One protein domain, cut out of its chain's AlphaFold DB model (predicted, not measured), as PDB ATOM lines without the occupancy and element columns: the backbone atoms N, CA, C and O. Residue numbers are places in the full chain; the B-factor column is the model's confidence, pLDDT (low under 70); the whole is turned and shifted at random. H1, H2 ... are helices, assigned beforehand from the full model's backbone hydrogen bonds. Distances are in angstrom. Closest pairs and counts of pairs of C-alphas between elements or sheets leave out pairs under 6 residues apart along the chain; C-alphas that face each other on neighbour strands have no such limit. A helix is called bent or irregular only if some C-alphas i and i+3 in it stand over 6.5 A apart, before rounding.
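AT A GLANCE: This is residues 2 to 134 of the 134 residues of an uncharacterized protein of Chryseobacterium sp. StRB126 (UniProt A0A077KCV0). A long rod of helices: the bent helix H1 runs along it, H6 lies side by side with its first arm, H1a, and H2 folds back on its second arm, H1b, at one end. H3 runs beside H6, H4 packs on H1a, and H5a crosses H4. The printed part has 133 residues with six named helices, H1 to H6 in chain order, and no named strand: all helix. It is compact, with a radius of gyration of the C-alphas of 16.1 A, and spans 54 by 26 by 24 A.

IN THESE COORDINATES: H1, residues 2 to 33, was assigned as one helix by its hydrogen bonds but is bent, C-alphas 13 and 16 being 6.7 A apart; H1a is residues 2 to 13, 16.7 A from C-alpha 2 at (35.035, 42.162, 4.619), and H1b residues 16 to 33, 25.9 A. H2 is residues 35 to 45, 15.1 A; H3 52 to 65, 18.0 A; H4 67 to 74, 10.5 A. H5, residues 78 to 100, likewise one helix by its hydrogen bonds, is bent, with 6.5 A between C-alphas 90 and 93, into H5a, 78 to 90, 18.6 A, and H5b, 93 to 100, 10.7 A. H6, residues 109 to 132, 34.8 A, ends at C-alpha 132 (41.182, 38.937, -0.203).

HOW THE PARTS SIT: H1a, H3 and H6 form a bundle, helices side by side. H1a touches H6 at a shallow tilt of 16 degrees, opposite ways, closest at C-alphas Ser 9 and Gly 123, 4.3 A. H1b and H2 are a hairpin, closest at C-alphas Gln 31 and Ala 38, 5.2 A. H1b touches H5b, about perpendicular at 74 degrees, closest at C-alphas Ala 18 and Pro 94, 5.1 A. Every O i to N i+4 pair is within hydrogen-bond range in H1a, H1b, H2, H3, H4, H5a, H5b and H6.

THE WHOLE: The C-alphas of Asp 36 and Lys 134, the two farthest apart, are 55.0 A apart. The printed part has no cut and no long link. Residues 103 to 104 and 134 are under pLDDT 70.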
ATOM      1  N   SER A   2      34.565  43.496   4.185       83.56
ATOM      2  CA  SER A   2      35.035  42.162   4.619       83.56
ATOM      3  C   SER A   2      34.245  41.554   5.792       83.56
ATOM      4  O   SER A   2      33.874  40.386   5.729       83.56
ATOM      5  N   THR A   3      33.882  42.340   6.814       87.81
ATOM      6  CA  THR A   3      33.081  41.860   7.963       87.81
ATOM      7  C   THR A   3      31.714  41.306   7.560       87.81
ATOM      8  O   THR A   3      31.294  40.269   8.064       87.81
ATOM      9  N   LEU A   4      31.034  41.961   6.615       89.44
ATOM     10  CA  LEU A   4      29.733  41.521   6.101       89.44
ATOM     11  C   LEU A   4      29.849  40.169   5.385       89.44
ATOM     12  O   LEU A   4      29.015  39.292   5.590       89.44
ATOM     13  N   LEU A   5      30.920  39.969   4.611       92.06
ATOM     14  CA  LEU A   5      31.197  38.700   3.934       92.06
ATOM     15  C   LEU A   5      31.481  37.572   4.934       92.06
ATOM     16  O   LEU A   5      31.022  36.448   4.733       92.06
ATOM     17  N   PHE A   6      32.161  37.869   6.048       92.88
ATOM     18  CA  PHE A   6      32.349  36.897   7.126       92.88
ATOM     19  C   PHE A   6      31.032  36.532   7.815       92.88
ATOM     20  O   PHE A   6      30.785  35.352   8.041       92.88
ATOM     21  N   ILE A   7      30.149  37.499   8.081       91.06
ATOM     22  CA  ILE A   7      28.820  37.216   8.650       91.06
ATOM     23  C   ILE A   7      27.997  36.338   7.698       91.06
ATOM     24  O   ILE A   7      27.411  35.348   8.131       91.06
ATOM     25  N   ILE A   8      27.989  36.647   6.398       92.31
ATOM     26  CA  ILE A   8      27.294  35.826   5.392       92.31
ATOM     27  C   ILE A   8      27.867  34.403   5.368       92.31
ATOM     28  O   ILE A   8      27.108  33.436   5.353       92.31
ATOM     29  N   SER A   9      29.192  34.266   5.424       94.12
ATOM     30  CA  SER A   9      29.870  32.969   5.494       94.12
ATOM     31  C   SER A   9      29.450  32.161   6.731       94.12
ATOM     32  O   SER A   9      29.101  30.989   6.596       94.12
ATOM     33  N   VAL A  10      29.379  32.791   7.914       94.12
ATOM     34  CA  VAL A  10      28.855  32.164   9.145       94.12
ATOM     35  C   VAL A  10      27.440  31.639   8.922       94.12
ATOM     36  O   VAL A  10      27.183  30.460   9.159       94.12
ATOM     37  N   VAL A  11      26.530  32.486   8.429       93.50
ATOM     38  CA  VAL A  11      25.128  32.100   8.205       93.50
ATOM     39  C   VAL A  11      25.045  30.920   7.237       93.50
ATOM     40  O   VAL A  11      24.339  29.951   7.510       93.50
ATOM     41  N   LEU A  12      25.805  30.953   6.140       94.69
ATOM     42  CA  LEU A  12      25.856  29.861   5.169       94.69
ATOM     43  C   LEU A  12      26.346  28.551   5.799       94.69
ATOM     44  O   LEU A  12      25.747  27.512   5.547       94.69
ATOM     45  N   PHE A  13      27.355  28.577   6.670       95.88
ATOM     46  CA  PHE A  13      27.798  27.369   7.373       95.88
ATOM     47  C   PHE A  13      26.792  26.851   8.410       95.88
ATOM     48  O   PHE A  13      26.774  25.653   8.688       95.88
ATOM     49  N   GLN A  14      25.922  27.708   8.946       94.88
ATOM     50  CA  GLN A  14      24.875  27.317   9.898       94.88
ATOM     51  C   GLN A  14      23.584  26.822   9.207       94.88
ATOM     52  O   GLN A  14      22.853  26.002   9.767       94.88
ATOM     53  N   LEU A  15      23.288  27.265   7.978       93.06
ATOM     54  CA  LEU A  15      22.071  26.888   7.239       93.06
ATOM     55  C   LEU A  15      21.858  25.374   7.022       93.06
ATOM     56  O   LEU A  15      20.696  24.952   7.082       93.06
ATOM     57  N   PRO A  16      22.891  24.531   6.795       93.75
ATOM     58  CA  PRO A  16      22.734  23.078   6.758       93.75
ATOM     59  C   PRO A  16      22.041  22.527   8.005       93.75
ATOM     60  O   PRO A  16      21.107  21.730   7.895       93.75
ATOM     61  N   PHE A  17      22.443  23.008   9.184       92.44
ATOM     62  CA  PHE A  17      21.886  22.593  10.467       92.44
ATOM     63  C   PHE A  17      20.417  22.967  10.594       92.44
ATOM     64  O   PHE A  17      19.577  22.103  10.857       92.44
ATOM     65  N   ALA A  18      20.083  24.223  10.311       91.25
ATOM     66  CA  ALA A  18      18.703  24.683  10.380       91.25
ATOM     67  C   ALA A  18      17.797  23.970   9.354       91.25
ATOM     68  O   ALA A  18      16.675  23.579   9.675       91.25
ATOM     69  N   THR A  19      18.301  23.718   8.141       90.56
ATOM     70  CA  THR A  19      17.569  22.983   7.090       90.56
ATOM     71  C   THR A  19      17.308  21.531   7.498       90.56
ATOM     72  O   THR A  19      16.205  21.011   7.303       90.56
ATOM     73  N   TYR A  20      18.307  20.869   8.082       91.19
ATOM     74  CA  TYR A  20      18.188  19.501   8.581       91.19
ATOM     75  C   TYR A  20      17.175  19.408   9.730       91.19
ATOM     76  O   TYR A  20      16.259  18.582   9.684       91.19
ATOM     77  N   GLN A  21      17.275  20.302  10.718       89.50
ATOM     78  CA  GLN A  21      16.338  20.352  11.840       89.50
ATOM     79  C   GLN A  21      14.899  20.620  11.391       89.50
ATOM     80  O   GLN A  21      13.984  19.947  11.872       89.50
ATOM     81  N   ASP A  22      14.681  21.555  10.460       88.88
ATOM     82  CA  ASP A  22      13.327  21.851   9.987       88.88
ATOM     83  C   ASP A  22      12.724  20.670   9.211       88.88
ATOM     84  O   ASP A  22      11.555  20.328   9.397       88.88
ATOM     85  N   THR A  23      13.543  19.966   8.424       89.56
ATOM     86  CA  THR A  23      13.126  18.740   7.723       89.56
ATOM     87  C   THR A  23      12.676  17.662   8.715       89.56
ATOM     88  O   THR A  23      11.586  17.105   8.570       89.56
ATOM     89  N   ILE A  24      13.451  17.420   9.781       89.56
ATOM     90  CA  ILE A  24      13.075  16.474  10.848       89.56
ATOM     91  C   ILE A  24      11.794  16.916  11.551       89.56
ATOM     92  O   ILE A  24      10.906  16.096  11.794       89.56
ATOM     93  N   ARG A  25      11.683  18.201  11.897       88.75
ATOM     94  CA  ARG A  25      10.513  18.750  12.590       88.75
ATOM     95  C   ARG A  25       9.235  18.526  11.780       88.75
ATOM     96  O   ARG A  25       8.229  18.079  12.331       88.75
ATOM     97  N   ARG A  26       9.277  18.804  10.476       88.06
ATOM     98  CA  ARG A  26       8.140  18.604   9.565       88.06
ATOM     99  C   ARG A  26       7.809  17.132   9.376       88.06
ATOM    100  O   ARG A  26       6.633  16.781   9.375       88.06
ATOM    101  N   PHE A  27       8.820  16.273   9.294       90.00
ATOM    102  CA  PHE A  27       8.604  14.834   9.219       90.00
ATOM    103  C   PHE A  27       7.932  14.286  10.484       90.00
ATOM    104  O   PHE A  27       6.905  13.621  10.384       90.00
ATOM    105  N   LYS A  28       8.400  14.670  11.680       90.00
ATOM    106  CA  LYS A  28       7.736  14.327  12.953       90.00
ATOM    107  C   LYS A  28       6.293  14.833  13.011       90.00
ATOM    108  O   LYS A  28       5.411  14.156  13.535       90.00
ATOM    109  N   ARG A  29       6.032  16.022  12.455       90.12
ATOM    110  CA  ARG A  29       4.671  16.553  12.324       90.12
ATOM    111  C   ARG A  29       3.826  15.664  11.405       90.12
ATOM    112  O   ARG A  29       2.719  15.304  11.787       90.12
ATOM    113  N   MET A  30       4.343  15.266  10.244       90.00
ATOM    114  CA  MET A  30       3.648  14.341   9.344       90.00
ATOM    115  C   MET A  30       3.366  12.999  10.027       90.00
ATOM    116  O   MET A  30       2.231  12.553   9.978       90.00
ATOM    117  N   GLN A  31       4.334  12.420  10.742       91.25
ATOM    118  CA  GLN A  31       4.134  11.187  11.512       91.25
ATOM    119  C   GLN A  31       2.996  11.312  12.535       91.25
ATOM    120  O   GLN A  31       2.201  10.391  12.682       91.25
ATOM    121  N   LYS A  32       2.886  12.461  13.218       93.56
ATOM    122  CA  LYS A  32       1.844  12.698  14.227       93.56
ATOM    123  C   LYS A  32       0.442  12.863  13.628       93.56
ATOM    124  O   LYS A  32      -0.520  12.412  14.235       93.56
ATOM    125  N   TYR A  33       0.319  13.561  12.499       92.94
ATOM    126  CA  TYR A  33      -0.988  13.938  11.936       92.94
ATOM    127  C   TYR A  33      -1.440  13.063  10.758       92.94
ATOM    128  O   TYR A  33      -2.623  13.055  10.440       92.94
ATOM    129  N   ASN A  34      -0.522  12.368  10.082       92.31
ATOM    130  CA  ASN A  34      -0.810  11.517   8.926       92.31
ATOM    131  C   ASN A  34       0.235  10.377   8.806       92.31
ATOM    132  O   ASN A  34       1.165  10.466   7.992       92.31
ATOM    133  N   PRO A  35       0.124   9.328   9.645       91.44
ATOM    134  CA  PRO A  35       1.135   8.276   9.765       91.44
ATOM    135  C   PRO A  35       1.300   7.445   8.485       91.44
ATOM    136  O   PRO A  35       2.434   7.148   8.112       91.44
ATOM    137  N   ASP A  36       0.219   7.158   7.755       92.88
ATOM    138  CA  ASP A  36       0.279   6.389   6.501       92.88
ATOM    139  C   ASP A  36       1.086   7.131   5.429       92.88
ATOM    140  O   ASP A  36       1.932   6.560   4.734       92.88
ATOM    141  N   LYS A  37       0.879   8.450   5.328       89.81
ATOM    142  CA  LYS A  37       1.665   9.304   4.432       89.81
ATOM    143  C   LYS A  37       3.138   9.338   4.844       89.81
ATOM    144  O   LYS A  37       4.002   9.317   3.967       89.81
ATOM    145  N   ALA A  38       3.427   9.378   6.146       88.88
ATOM    146  CA  ALA A  38       4.799   9.361   6.650       88.88
ATOM    147  C   ALA A  38       5.511   8.037   6.340       88.88
ATOM    148  O   ALA A  38       6.654   8.063   5.889       88.88
ATOM    149  N   PHE A  39       4.826   6.904   6.506       89.81
ATOM    150  CA  PHE A  39       5.354   5.579   6.182       89.81
ATOM    151  C   PHE A  39       5.688   5.448   4.689       89.81
ATOM    152  O   PHE A  39       6.806   5.076   4.330       89.81
ATOM    153  N   ASN A  40       4.765   5.851   3.808       90.62
ATOM    154  CA  ASN A  40       4.991   5.844   2.358       90.62
ATOM    155  C   ASN A  40       6.141   6.773   1.936       90.62
ATOM    156  O   ASN A  40       6.924   6.441   1.043       90.62
ATOM    157  N   TYR A  41       6.255   7.939   2.576       87.56
ATOM    158  CA  TYR A  41       7.363   8.865   2.350       87.56
ATOM    159  C   TYR A  41       8.707   8.243   2.748       87.56
ATOM    160  O   TYR A  41       9.666   8.301   1.978       87.56
ATOM    161  N   GLU A  42       8.774   7.622   3.926       88.62
ATOM    162  CA  GLU A  42       9.985   6.987   4.447       88.62
ATOM    163  C   GLU A  42      10.420   5.789   3.595       88.62
ATOM    164  O   GLU A  42      11.600   5.668   3.274       88.62
ATOM    165  N   LEU A  43       9.474   4.965   3.133       87.44
ATOM    166  CA  LEU A  43       9.737   3.878   2.184       87.44
ATOM    167  C   LEU A  43      10.351   4.379   0.873       87.44
ATOM    168  O   LEU A  43      11.271   3.762   0.339       87.44
ATOM    169  N   LYS A  44       9.848   5.501   0.349       87.44
ATOM    170  CA  LYS A  44      10.298   6.056  -0.932       87.44
ATOM    171  C   LYS A  44      11.651   6.765  -0.831       87.44
ATOM    172  O   LYS A  44      12.450   6.699  -1.763       87.44
ATOM    173  N   ASN A  45      11.896   7.459   0.279       85.50
ATOM    174  CA  ASN A  45      13.006   8.407   0.411       85.50
ATOM    175  C   ASN A  45      14.099   7.961   1.396       85.50
ATOM    176  O   ASN A  45      15.187   8.552   1.413       85.50
ATOM    177  N   GLY A  46      13.836   6.911   2.176       82.94
ATOM    178  CA  GLY A  46      14.670   6.445   3.280       82.94
ATOM    179  C   GLY A  46      14.620   7.373   4.496       82.94
ATOM    180  O   GLY A  46      14.105   8.496   4.440       82.94
ATOM    181  N   LYS A  47      15.211   6.934   5.613       82.56
ATOM    182  CA  LYS A  47      15.329   7.787   6.800       82.56
ATOM    183  C   LYS A  47      16.451   8.800   6.630       82.56
ATOM    184  O   LYS A  47      17.601   8.455   6.359       82.56
ATOM    185  N   LEU A  48      16.137  10.068   6.886       81.88
ATOM    186  CA  LEU A  48      17.130  11.147   6.874       81.88
ATOM    187  C   LEU A  48      18.246  10.909   7.910       81.88
ATOM    188  O   LEU A  48      19.410  11.199   7.643       81.88
ATOM    189  N   SER A  49      17.886  10.348   9.069       78.81
ATOM    190  CA  SER A  49      18.786  10.081  10.197       78.81
ATOM    191  C   SER A  49      19.785   8.951   9.956       78.81
ATOM    192  O   SER A  49      20.770   8.862  10.676       78.81
ATOM    193  N   GLU A  50      19.554   8.088   8.964       84.69
ATOM    194  CA  GLU A  50      20.448   6.962   8.658       84.69
ATOM    195  C   GLU A  50      21.669   7.393   7.824       84.69
ATOM    196  O   GLU A  50      22.609   6.623   7.643       84.69
ATOM    197  N   ASN A  51      21.703   8.638   7.332       85.88
ATOM    198  CA  ASN A  51      22.844   9.157   6.583       85.88
ATOM    199  C   ASN A  51      23.888   9.794   7.510       85.88
ATOM    200  O   ASN A  51      23.869  11.003   7.755       85.88
ATOM    201  N   THR A  52      24.824   8.975   7.990       88.25
ATOM    202  CA  THR A  52      25.920   9.392   8.880       88.25
ATOM    203  C   THR A  52      26.790  10.494   8.281       88.25
ATOM    204  O   THR A  52      27.136  11.442   8.984       88.25
ATOM    205  N   LEU A  53      27.090  10.426   6.981       88.94
ATOM    206  CA  LEU A  53      27.882  11.441   6.284       88.94
ATOM    207  C   LEU A  53      27.160  12.790   6.264       88.94
ATOM    208  O   LEU A  53      27.768  13.819   6.559       88.94
ATOM    209  N   LEU A  54      25.862  12.799   5.944       90.25
ATOM    210  CA  LEU A  54      25.067  14.028   5.955       90.25
ATOM    211  C   LEU A  54      25.034  14.643   7.353       90.25
ATOM    212  O   LEU A  54      25.232  15.847   7.496       90.25
ATOM    213  N   LEU A  55      24.798  13.811   8.367       90.00
ATOM    214  CA  LEU A  55      24.754  14.239   9.756       90.00
ATOM    215  C   LEU A  55      26.094  14.867  10.151       90.00
ATOM    216  O   LEU A  55      26.128  16.015  10.591       90.00
ATOM    217  N   PHE A  56      27.203  14.180   9.875       92.56
ATOM    218  CA  PHE A  56      28.544  14.700  10.122       92.56
ATOM    219  C   PHE A  56      28.782  16.054   9.438       92.56
ATOM    220  O   PHE A  56      29.168  17.004  10.112       92.56
ATOM    221  N   LEU A  57      28.486  16.187   8.139       92.56
ATOM    222  CA  LEU A  57      28.662  17.451   7.408       92.56
ATOM    223  C   LEU A  57      27.828  18.594   7.995       92.56
ATOM    224  O   LEU A  57      28.311  19.721   8.119       92.56
ATOM    225  N   VAL A  58      26.578  18.312   8.361       92.50
ATOM    226  CA  VAL A  58      25.660  19.294   8.942       92.50
ATOM    227  C   VAL A  58      26.177  19.811  10.288       92.50
ATOM    228  O   VAL A  58      26.203  21.021  10.510       92.50
ATOM    229  N   PHE A  59      26.621  18.919  11.175       92.12
ATOM    230  CA  PHE A  59      27.163  19.318  12.476       92.12
ATOM    231  C   PHE A  59      28.529  19.998  12.339       92.12
ATOM    232  O   PHE A  59      28.760  21.050  12.933       92.12
ATOM    233  N   PHE A  60      29.420  19.436  11.525       93.75
ATOM    234  CA  PHE A  60      30.770  19.957  11.346       93.75
ATOM    235  C   PHE A  60      30.763  21.370  10.749       93.75
ATOM    236  O   PHE A  60      31.477  22.252  11.230       93.75
ATOM    237  N   SER A  61      29.905  21.621   9.753       94.56
ATOM    238  CA  SER A  61      29.762  22.955   9.156       94.56
ATOM    239  C   SER A  61      29.265  23.996  10.162       94.56
ATOM    240  O   SER A  61      29.934  25.010  10.364       94.56
ATOM    241  N   GLY A  62      28.155  23.723  10.850       91.12
ATOM    242  CA  GLY A  62      27.540  24.692  11.758       91.12
ATOM    243  C   GLY A  62      28.328  24.952  13.045       91.12
ATOM    244  O   GLY A  62      28.384  26.088  13.511       91.12
ATOM    245  N   PHE A  63      28.955  23.927  13.629       91.44
ATOM    246  CA  PHE A  63      29.637  24.069  14.921       91.44
ATOM    247  C   PHE A  63      31.116  24.421  14.803       91.44
ATOM    248  O   PHE A  63      31.610  25.188  15.626       91.44
ATOM    249  N   ILE A  64      31.820  23.863  13.814       93.12
ATOM    250  CA  ILE A  64      33.282  23.969  13.722       93.12
ATOM    251  C   ILE A  64      33.667  24.954  12.624       93.12
ATOM    252  O   ILE A  64      34.336  25.949  12.903       93.12
ATOM    253  N   ILE A  65      33.211  24.733  11.386       93.50
ATOM    254  CA  ILE A  65      33.620  25.580  10.253       93.50
ATOM    255  C   ILE A  65      33.115  27.020  10.428       93.50
ATOM    256  O   ILE A  65      33.848  27.963  10.136       93.50
ATOM    257  N   ALA A  66      31.909  27.212  10.965       93.44
ATOM    258  CA  ALA A  66      31.353  28.543  11.201       93.44
ATOM    259  C   ALA A  66      32.202  29.417  12.148       93.44
ATOM    260  O   ALA A  66      32.125  30.641  12.061       93.44
ATOM    261  N   LEU A  67      33.051  28.839  13.012       92.56
ATOM    262  CA  LEU A  67      33.875  29.609  13.956       92.56
ATOM    263  C   LEU A  67      34.990  30.408  13.270       92.56
ATOM    264  O   LEU A  67      35.326  31.498  13.734       92.56
ATOM    265  N   PHE A  68      35.548  29.911  12.164       91.94
ATOM    266  CA  PHE A  68      36.633  30.585  11.440       91.94
ATOM    267  C   PHE A  68      36.239  31.979  10.917       91.94
ATOM    268  O   PHE A  68      36.948  32.948  11.221       91.94
ATOM    269  N   PRO A  69      35.134  32.141  10.158       90.62
ATOM    270  CA  PRO A  69      34.670  33.464   9.757       90.62
ATOM    271  C   PRO A  69      34.224  34.312  10.956       90.62
ATOM    272  O   PRO A  69      34.486  35.514  10.967       90.62
ATOM    273  N   LEU A  70      33.630  33.710  11.994       90.62
ATOM    274  CA  LEU A  70      33.190  34.421  13.203       90.62
ATOM    275  C   LEU A  70      34.369  35.080  13.937       90.62
ATOM    276  O   LEU A  70      34.316  36.268  14.259       90.62
ATOM    277  N   TYR A  71      35.466  34.340  14.118       90.75
ATOM    278  CA  TYR A  71      36.702  34.852  14.714       90.75
ATOM    279  C   TYR A  71      37.297  35.999  13.892       90.75
ATOM    280  O   TYR A  71      37.581  37.071  14.426       90.75
ATOM    281  N   LYS A  72      37.407  35.815  12.571       87.38
ATOM    282  CA  LYS A  72      37.947  36.829  11.648       87.38
ATOM    283  C   LYS A  72      37.094  38.100  11.555       87.38
ATOM    284  O   LYS A  72      37.652  39.153  11.230       87.38
ATOM    285  N   GLY A  73      35.781  37.990  11.768       82.88
ATOM    286  CA  GLY A  73      34.825  39.088  11.634       82.88
ATOM    287  C   GLY A  73      34.664  39.944  12.888       82.88
ATOM    288  O   GLY A  73      34.585  41.163  12.762       82.88
ATOM    289  N   ILE A  74      34.621  39.328  14.073       83.19
ATOM    290  CA  ILE A  74      34.276  40.030  15.326       83.19
ATOM    291  C   ILE A  74      35.502  40.229  16.236       83.19
ATOM    292  O   ILE A  74      35.500  41.127  17.071       83.19
ATOM    293  N   ASN A  75      36.575  39.445  16.051       81.50
ATOM    294  CA  ASN A  75      37.825  39.536  16.820       81.50
ATOM    295  C   ASN A  75      37.619  39.525  18.352       81.50
ATOM    296  O   ASN A  75      38.204  40.320  19.083       81.50
ATOM    297  N   LEU A  76      36.748  38.632  18.836       85.06
ATOM    298  CA  LEU A  76      36.477  38.424  20.263       85.06
ATOM    299  C   LEU A  76      37.212  37.195  20.804       85.06
ATOM    300  O   LEU A  76      37.706  36.351  20.055       85.06
ATOM    301  N   HIS A  77      37.230  37.067  22.132       90.62
ATOM    302  CA  HIS A  77      37.750  35.883  22.807       90.62
ATOM    303  C   HIS A  77      37.026  34.607  22.337       90.62
ATOM    304  O   HIS A  77      35.800  34.585  22.200       90.62
ATOM    305  N   TRP A  78      37.782  33.523  22.137       85.94
ATOM    306  CA  TRP A  78      37.297  32.273  21.536       85.94
ATOM    307  C   TRP A  78      36.069  31.690  22.252       85.94
ATOM    308  O   TRP A  78      35.123  31.252  21.604       85.94
ATOM    309  N   LEU A  79      36.038  31.763  23.584       90.12
ATOM    310  CA  LEU A  79      34.925  31.259  24.392       90.12
ATOM    311  C   LEU A  79      33.613  32.015  24.095       90.12
ATOM    312  O   LEU A  79      32.561  31.396  23.942       90.12
ATOM    313  N   ILE A  80      33.681  33.339  23.915       90.44
ATOM    314  CA  ILE A  80      32.520  34.174  23.559       90.44
ATOM    315  C   ILE A  80      32.037  33.834  22.142       90.44
ATOM    316  O   ILE A  80      30.834  33.790  21.880       90.44
ATOM    317  N   LEU A  81      32.961  33.538  21.225       91.00
ATOM    318  CA  LEU A  81      32.621  33.136  19.859       91.00
ATOM    319  C   LEU A  81      31.917  31.779  19.817       91.00
ATOM    320  O   LEU A  81      30.953  31.625  19.078       91.00
ATOM    321  N   ILE A  82      32.338  30.818  20.641       92.19
ATOM    322  CA  ILE A  82      31.661  29.518  20.738       92.19
ATOM    323  C   ILE A  82      30.238  29.692  21.265       92.19
ATOM    324  O   ILE A  82      29.297  29.191  20.650       92.19
ATOM    325  N   ILE A  83      30.068  30.431  22.366       92.81
ATOM    326  CA  ILE A  83      28.742  30.672  22.949       92.81
ATOM    327  C   ILE A  83      27.841  31.390  21.941       92.81
ATOM    328  O   ILE A  83      26.716  30.955  21.700       92.81
ATOM    329  N   SER A  84      28.338  32.450  21.302       90.75
ATOM    330  CA  SER A  84      27.557  33.187  20.304       90.75
ATOM    331  C   SER A  84      27.235  32.341  19.068       90.75
ATOM    332  O   SER A  84      26.106  32.409  18.585       90.75
ATOM    333  N   ASN A  85      28.147  31.476  18.602       93.56
ATOM    334  CA  ASN A  85      27.873  30.539  17.510       93.56
ATOM    335  C   ASN A  85      26.728  29.583  17.867       93.56
ATOM    336  O   ASN A  85      25.799  29.424  17.080       93.56
ATOM    337  N   ILE A  86      26.755  28.993  19.067       92.81
ATOM    338  CA  ILE A  86      25.700  28.083  19.542       92.81
ATOM    339  C   ILE A  86      24.357  28.819  19.627       92.81
ATOM    340  O   ILE A  86      23.351  28.324  19.118       92.81
ATOM    341  N   ILE A  87      24.337  30.016  20.219       92.00
ATOM    342  CA  ILE A  87      23.126  30.845  20.315       92.00
ATOM    343  C   ILE A  87      22.576  31.149  18.917       92.00
ATOM    344  O   ILE A  87      21.389  30.941  18.662       92.00
ATOM    345  N   CYS A  88      23.422  31.583  17.982       90.56
ATOM    346  CA  CYS A  88      23.011  31.859  16.606       90.56
ATOM    347  C   CYS A  88      22.482  30.610  15.895       90.56
ATOM    348  O   CYS A  88      21.462  30.680  15.206       90.56
ATOM    349  N   LEU A  89      23.133  29.464  16.075       91.19
ATOM    350  CA  LEU A  89      22.762  28.207  15.434       91.19
ATOM    351  C   LEU A  89      21.364  27.726  15.860       91.19
ATOM    352  O   LEU A  89      20.594  27.281  15.011       91.19
ATOM    353  N   TYR A  90      21.014  27.858  17.145       88.25
ATOM    354  CA  TYR A  90      19.725  27.396  17.678       88.25
ATOM    355  C   TYR A  90      18.617  28.449  17.683       88.25
ATOM    356  O   TYR A  90      17.448  28.079  17.591       88.25
ATOM    357  N   LEU A  91      18.946  29.737  17.813       86.75
ATOM    358  CA  LEU A  91      17.938  30.793  17.922       86.75
ATOM    359  C   LEU A  91      17.788  31.588  16.634       86.75
ATOM    360  O   LEU A  91      16.666  31.807  16.211       86.75
ATOM    361  N   VAL A  92      18.874  32.005  15.985       85.56
ATOM    362  CA  VAL A  92      18.804  32.958  14.859       85.56
ATOM    363  C   VAL A  92      18.631  32.243  13.518       85.56
ATOM    364  O   VAL A  92      17.726  32.547  12.740       85.56
ATOM    365  N   THR A  93      19.480  31.253  13.255       84.19
ATOM    366  CA  THR A  93      19.538  30.526  11.979       84.19
ATOM    367  C   THR A  93      18.214  29.852  11.604       84.19
ATOM    368  O   THR A  93      17.852  29.899  10.426       84.19
ATOM    369  N   PRO A  94      17.428  29.280  12.542       83.12
ATOM    370  CA  PRO A  94      16.129  28.702  12.208       83.12
ATOM    371  C   PRO A  94      15.129  29.710  11.633       83.12
ATOM    372  O   PRO A  94      14.358  29.336  10.752       83.12
ATOM    373  N   PHE A  95      15.154  30.982  12.053       82.88
ATOM    374  CA  PHE A  95      14.287  32.015  11.463       82.88
ATOM    375  C   PHE A  95      14.682  32.328  10.017       82.88
ATOM    376  O   PHE A  95      13.816  32.468   9.150       82.88
ATOM    377  N   ILE A  96      15.986  32.379   9.737       79.75
ATOM    378  CA  ILE A  96      16.511  32.590   8.381       79.75
ATOM    379  C   ILE A  96      16.150  31.394   7.494       79.75
ATOM    380  O   ILE A  96      15.607  31.559   6.400       79.75
ATOM    381  N   ALA A  97      16.390  30.177   7.986       76.94
ATOM    382  CA  ALA A  97      16.066  28.953   7.267       76.94
ATOM    383  C   ALA A  97      14.563  28.824   7.009       76.94
ATOM    384  O   ALA A  97      14.184  28.450   5.906       76.94
ATOM    385  N   PHE A  98      13.706  29.198   7.964       76.31
ATOM    386  CA  PHE A  98      12.253  29.183   7.783       76.31
ATOM    387  C   PHE A  98      11.805  30.042   6.596       76.31
ATOM    388  O   PHE A  98      10.924  29.632   5.844       76.31
ATOM    389  N   ARG A  99      12.433  31.205   6.381       76.94
ATOM    390  CA  ARG A  99      12.110  32.066   5.234       76.94
ATOM    391  C   ARG A  99      12.564  31.473   3.897       76.94
ATOM    392  O   ARG A  99      11.925  31.719   2.881       76.94
ATOM    393  N   LEU A 100      13.654  30.707   3.902       74.38
ATOM    394  CA  LEU A 100      14.238  30.073   2.714       74.38
ATOM    395  C   LEU A 100      13.639  28.689   2.406       74.38
ATOM    396  O   LEU A 100      13.801  28.174   1.298       74.38
ATOM    397  N   TYR A 101      12.982  28.060   3.382       73.00
ATOM    398  CA  TYR A 101      12.433  26.715   3.276       73.00
ATOM    399  C   TYR A 101      10.938  26.782   2.896       73.00
ATOM    400  O   TYR A 101      10.128  27.239   3.702       73.00
ATOM    401  N   PRO A 102      10.527  26.284   1.711       73.62
ATOM    402  CA  PRO A 102       9.140  26.353   1.248       73.62
ATOM    403  C   PRO A 102       8.198  25.644   2.227       73.62
ATOM    404  O   PRO A 102       8.499  24.541   2.675       73.62
ATOM    405  N   SER A 103       7.068  26.261   2.578       66.69
ATOM    406  CA  SER A 103       6.215  25.898   3.728       66.69
ATOM    407  C   SER A 103       5.642  24.477   3.719       66.69
ATOM    408  O   SER A 103       5.393  23.927   4.788       66.69
ATOM    409  N   GLU A 104       5.477  23.860   2.550       67.62
ATOM    410  CA  GLU A 104       4.784  22.567   2.420       67.62
ATOM    411  C   GLU A 104       5.698  21.395   2.066       67.62
ATOM    412  O   GLU A 104       5.257  20.246   2.032       67.62
ATOM    413  N   LEU A 105       6.981  21.659   1.822       79.75
ATOM    414  CA  LEU A 105       7.898  20.618   1.384       79.75
ATOM    415  C   LEU A 105       8.563  19.926   2.583       79.75
ATOM    416  O   LEU A 105       8.837  20.557   3.607       79.75
ATOM    417  N   ILE A 106       8.828  18.628   2.451       84.44
ATOM    418  CA  ILE A 106       9.770  17.888   3.296       84.44
ATOM    419  C   ILE A 106      10.888  17.445   2.364       84.44
ATOM    420  O   ILE A 106      10.635  16.740   1.390       84.44
ATOM    421  N   TYR A 107      12.103  17.935   2.602       84.38
ATOM    422  CA  TYR A 107      13.243  17.593   1.764       84.38
ATOM    423  C   TYR A 107      13.679  16.147   1.972       84.38
ATOM    424  O   TYR A 107      13.964  15.716   3.086       84.38
ATOM    425  N   ASP A 108      13.847  15.441   0.861       86.31
ATOM    426  CA  ASP A 108      14.458  14.119   0.865       86.31
ATOM    427  C   ASP A 108      15.967  14.222   1.110       86.31
ATOM    428  O   ASP A 108      16.600  15.262   0.884       86.31
ATOM    429  N   ARG A 109      16.582  13.096   1.478       85.50
ATOM    430  CA  ARG A 109      18.024  12.982   1.752       85.50
ATOM    431  C   ARG A 109      18.904  13.625   0.682       85.50
ATOM    432  O   ARG A 109      19.871  14.305   1.014       85.50
ATOM    433  N   LYS A 110      18.577  13.402  -0.597       87.12
ATOM    434  CA  LYS A 110      19.325  13.966  -1.730       87.12
ATOM    435  C   LYS A 110      19.267  15.492  -1.718       87.12
ATOM    436  O   LYS A 110      20.307  16.126  -1.808       87.12
ATOM    437  N   ILE A 111      18.081  16.069  -1.527       89.56
ATOM    438  CA  ILE A 111      17.882  17.522  -1.531       89.56
ATOM    439  C   ILE A 111      18.610  18.171  -0.353       89.56
ATOM    440  O   ILE A 111      19.287  19.184  -0.541       89.56
ATOM    441  N   VAL A 112      18.513  17.582   0.847       90.62
ATOM    442  CA  VAL A 112      19.235  18.091   2.024       90.62
ATOM    443  C   VAL A 112      20.742  18.034   1.787       90.62
ATOM    444  O   VAL A 112      21.419  19.028   2.022       90.62
ATOM    445  N   LEU A 113      21.265  16.929   1.248       91.00
ATOM    446  CA  LEU A 113      22.688  16.804   0.926       91.00
ATOM    447  C   LEU A 113      23.143  17.847  -0.099       91.00
ATOM    448  O   LEU A 113      24.131  18.538   0.142       91.00
ATOM    449  N   THR A 114      22.418  18.009  -1.209       91.75
ATOM    450  CA  THR A 114      22.759  18.998  -2.240       91.75
ATOM    451  C   THR A 114      22.754  20.413  -1.666       91.75
ATOM    452  O   THR A 114      23.690  21.171  -1.909       91.75
ATOM    453  N   LYS A 115      21.748  20.769  -0.856       91.94
ATOM    454  CA  LYS A 115      21.697  22.077  -0.183       91.94
ATOM    455  C   LYS A 115      22.845  22.261   0.805       91.94
ATOM    456  O   LYS A 115      23.476  23.310   0.772       91.94
ATOM    457  N   THR A 116      23.158  21.253   1.617       92.94
ATOM    458  CA  THR A 116      24.301  21.286   2.541       92.94
ATOM    459  C   THR A 116      25.603  21.567   1.800       92.94
ATOM    460  O   THR A 116      26.332  22.479   2.181       92.94
ATOM    461  N   VAL A 117      25.870  20.844   0.710       94.31
ATOM    462  CA  VAL A 117      27.073  21.061  -0.107       94.31
ATOM    463  C   VAL A 117      27.080  22.469  -0.704       94.31
ATOM    464  O   VAL A 117      28.086  23.161  -0.583       94.31
ATOM    465  N   MET A 118      25.964  22.933  -1.279       95.19
ATOM    466  CA  MET A 118      25.870  24.291  -1.830       95.19
ATOM    467  C   MET A 118      26.149  25.363  -0.772       95.19
ATOM    468  O   MET A 118      26.936  26.272  -1.021       95.19
ATOM    469  N   TYR A 119      25.551  25.252   0.416       95.25
ATOM    470  CA  TYR A 119      25.772  26.214   1.493       95.25
ATOM    471  C   TYR A 119      27.226  26.223   1.971       95.25
ATOM    472  O   TYR A 119      27.786  27.298   2.163       95.25
ATOM    473  N   ILE A 120      27.860  25.054   2.101       95.81
ATOM    474  CA  ILE A 120      29.278  24.956   2.471       95.81
ATOM    475  C   ILE A 120      30.161  25.602   1.397       95.81
ATOM    476  O   ILE A 120      31.008  26.428   1.726       95.81
ATOM    477  N   VAL A 121      29.949  25.273   0.118       96.75
ATOM    478  CA  VAL A 121      30.735  25.825  -0.997       96.75
ATOM    479  C   VAL A 121      30.597  27.345  -1.057       96.75
ATOM    480  O   VAL A 121      31.605  28.049  -1.100       96.75
ATOM    481  N   PHE A 122      29.372  27.872  -0.982       95.88
ATOM    482  CA  PHE A 122      29.168  29.319  -0.937       95.88
ATOM    483  C   PHE A 122      29.796  29.940   0.312       95.88
ATOM    484  O   PHE A 122      30.462  30.966   0.202       95.88
ATOM    485  N   GLY A 123      29.664  29.308   1.479       95.19
ATOM    486  CA  GLY A 123      30.287  29.773   2.719       95.19
ATOM    487  C   GLY A 123      31.804  29.927   2.586       95.19
ATOM    488  O   GLY A 123      32.351  30.951   3.005       95.19
ATOM    489  N   VAL A 124      32.470  28.964   1.938       95.75
ATOM    490  CA  VAL A 124      33.911  29.022   1.639       95.75
ATOM    491  C   VAL A 124      34.230  30.155   0.665       95.75
ATOM    492  O   VAL A 124      35.147  30.929   0.932       95.75
ATOM    493  N   ILE A 125      33.465  30.307  -0.420       95.62
ATOM    494  CA  ILE A 125      33.666  31.392  -1.396       95.62
ATOM    495  C   ILE A 125      33.596  32.760  -0.702       95.62
ATOM    496  O   ILE A 125      34.516  33.569  -0.835       95.62
ATOM    497  N   PHE A 126      32.555  33.002   0.101       94.19
ATOM    498  CA  PHE A 126      32.401  34.255   0.847       94.19
ATOM    499  C   PHE A 126      33.534  34.480   1.857       94.19
ATOM    500  O   PHE A 126      34.009  35.608   2.001       94.19
ATOM    501  N   TYR A 127      34.010  33.424   2.522       94.25
ATOM    502  CA  TYR A 127      35.154  33.510   3.434       94.25
ATOM    503  C   TYR A 127      36.453  33.898   2.716       94.25
ATOM    504  O   TYR A 127      37.197  34.754   3.203       94.25
ATOM    505  N   VAL A 128      36.733  33.284   1.564       93.81
ATOM    506  CA  VAL A 128      37.947  33.554   0.780       93.81
ATOM    507  C   VAL A 128      37.929  34.983   0.241       93.81
ATOM    508  O   VAL A 128      38.890  35.717   0.465       93.81
ATOM    509  N   ILE A 129      36.816  35.420  -0.358       93.06
ATOM    510  CA  ILE A 129      36.658  36.800  -0.850       93.06
ATOM    511  C   ILE A 129      36.770  37.805   0.307       93.06
ATOM    512  O   ILE A 129      37.415  38.846   0.187       93.06
ATOM    513  N   GLY A 130      36.186  37.490   1.466       90.00
ATOM    514  CA  GLY A 130      36.305  38.325   2.662       90.00
ATOM    515  C   GLY A 130      37.751  38.506   3.137       90.00
ATOM    516  O   GLY A 130      38.082  39.568   3.664       90.00
ATOM    517  N   ASN A 131      38.614  37.504   2.938       88.00
ATOM    518  CA  ASN A 131      40.044  37.599   3.246       88.00
ATOM    519  C   ASN A 131      40.857  38.314   2.158       88.00
ATOM    520  O   ASN A 131      41.863  38.919   2.505       88.00
ATOM    521  N   SER A 132      40.455  38.261   0.884       88.06
ATOM    522  CA  SER A 132      41.182  38.937  -0.203       88.06
ATOM    523  C   SER A 132      40.900  40.440  -0.290       88.06
ATOM    524  O   SER A 132      41.680  41.171  -0.883       88.06
ATOM    525  N   LEU A 133      39.786  40.903   0.285       80.19
ATOM    526  CA  LEU A 133      39.413  42.322   0.382       80.19
ATOM    527  C   LEU A 133      39.950  43.008   1.652       80.19
ATOM    528  O   LEU A 133      39.459  44.079   2.017       80.19
ATOM    529  N   LYS A 134      40.850  42.345   2.379       58.81
ATOM    530  CA  LYS A 134      41.375  42.795   3.667       58.81
ATOM    531  C   LYS A 134      42.739  43.447   3.513       58.81
ATOM    532  O   LYS A 134      43.525  42.951   2.682       58.81
TER     533      LYS A 134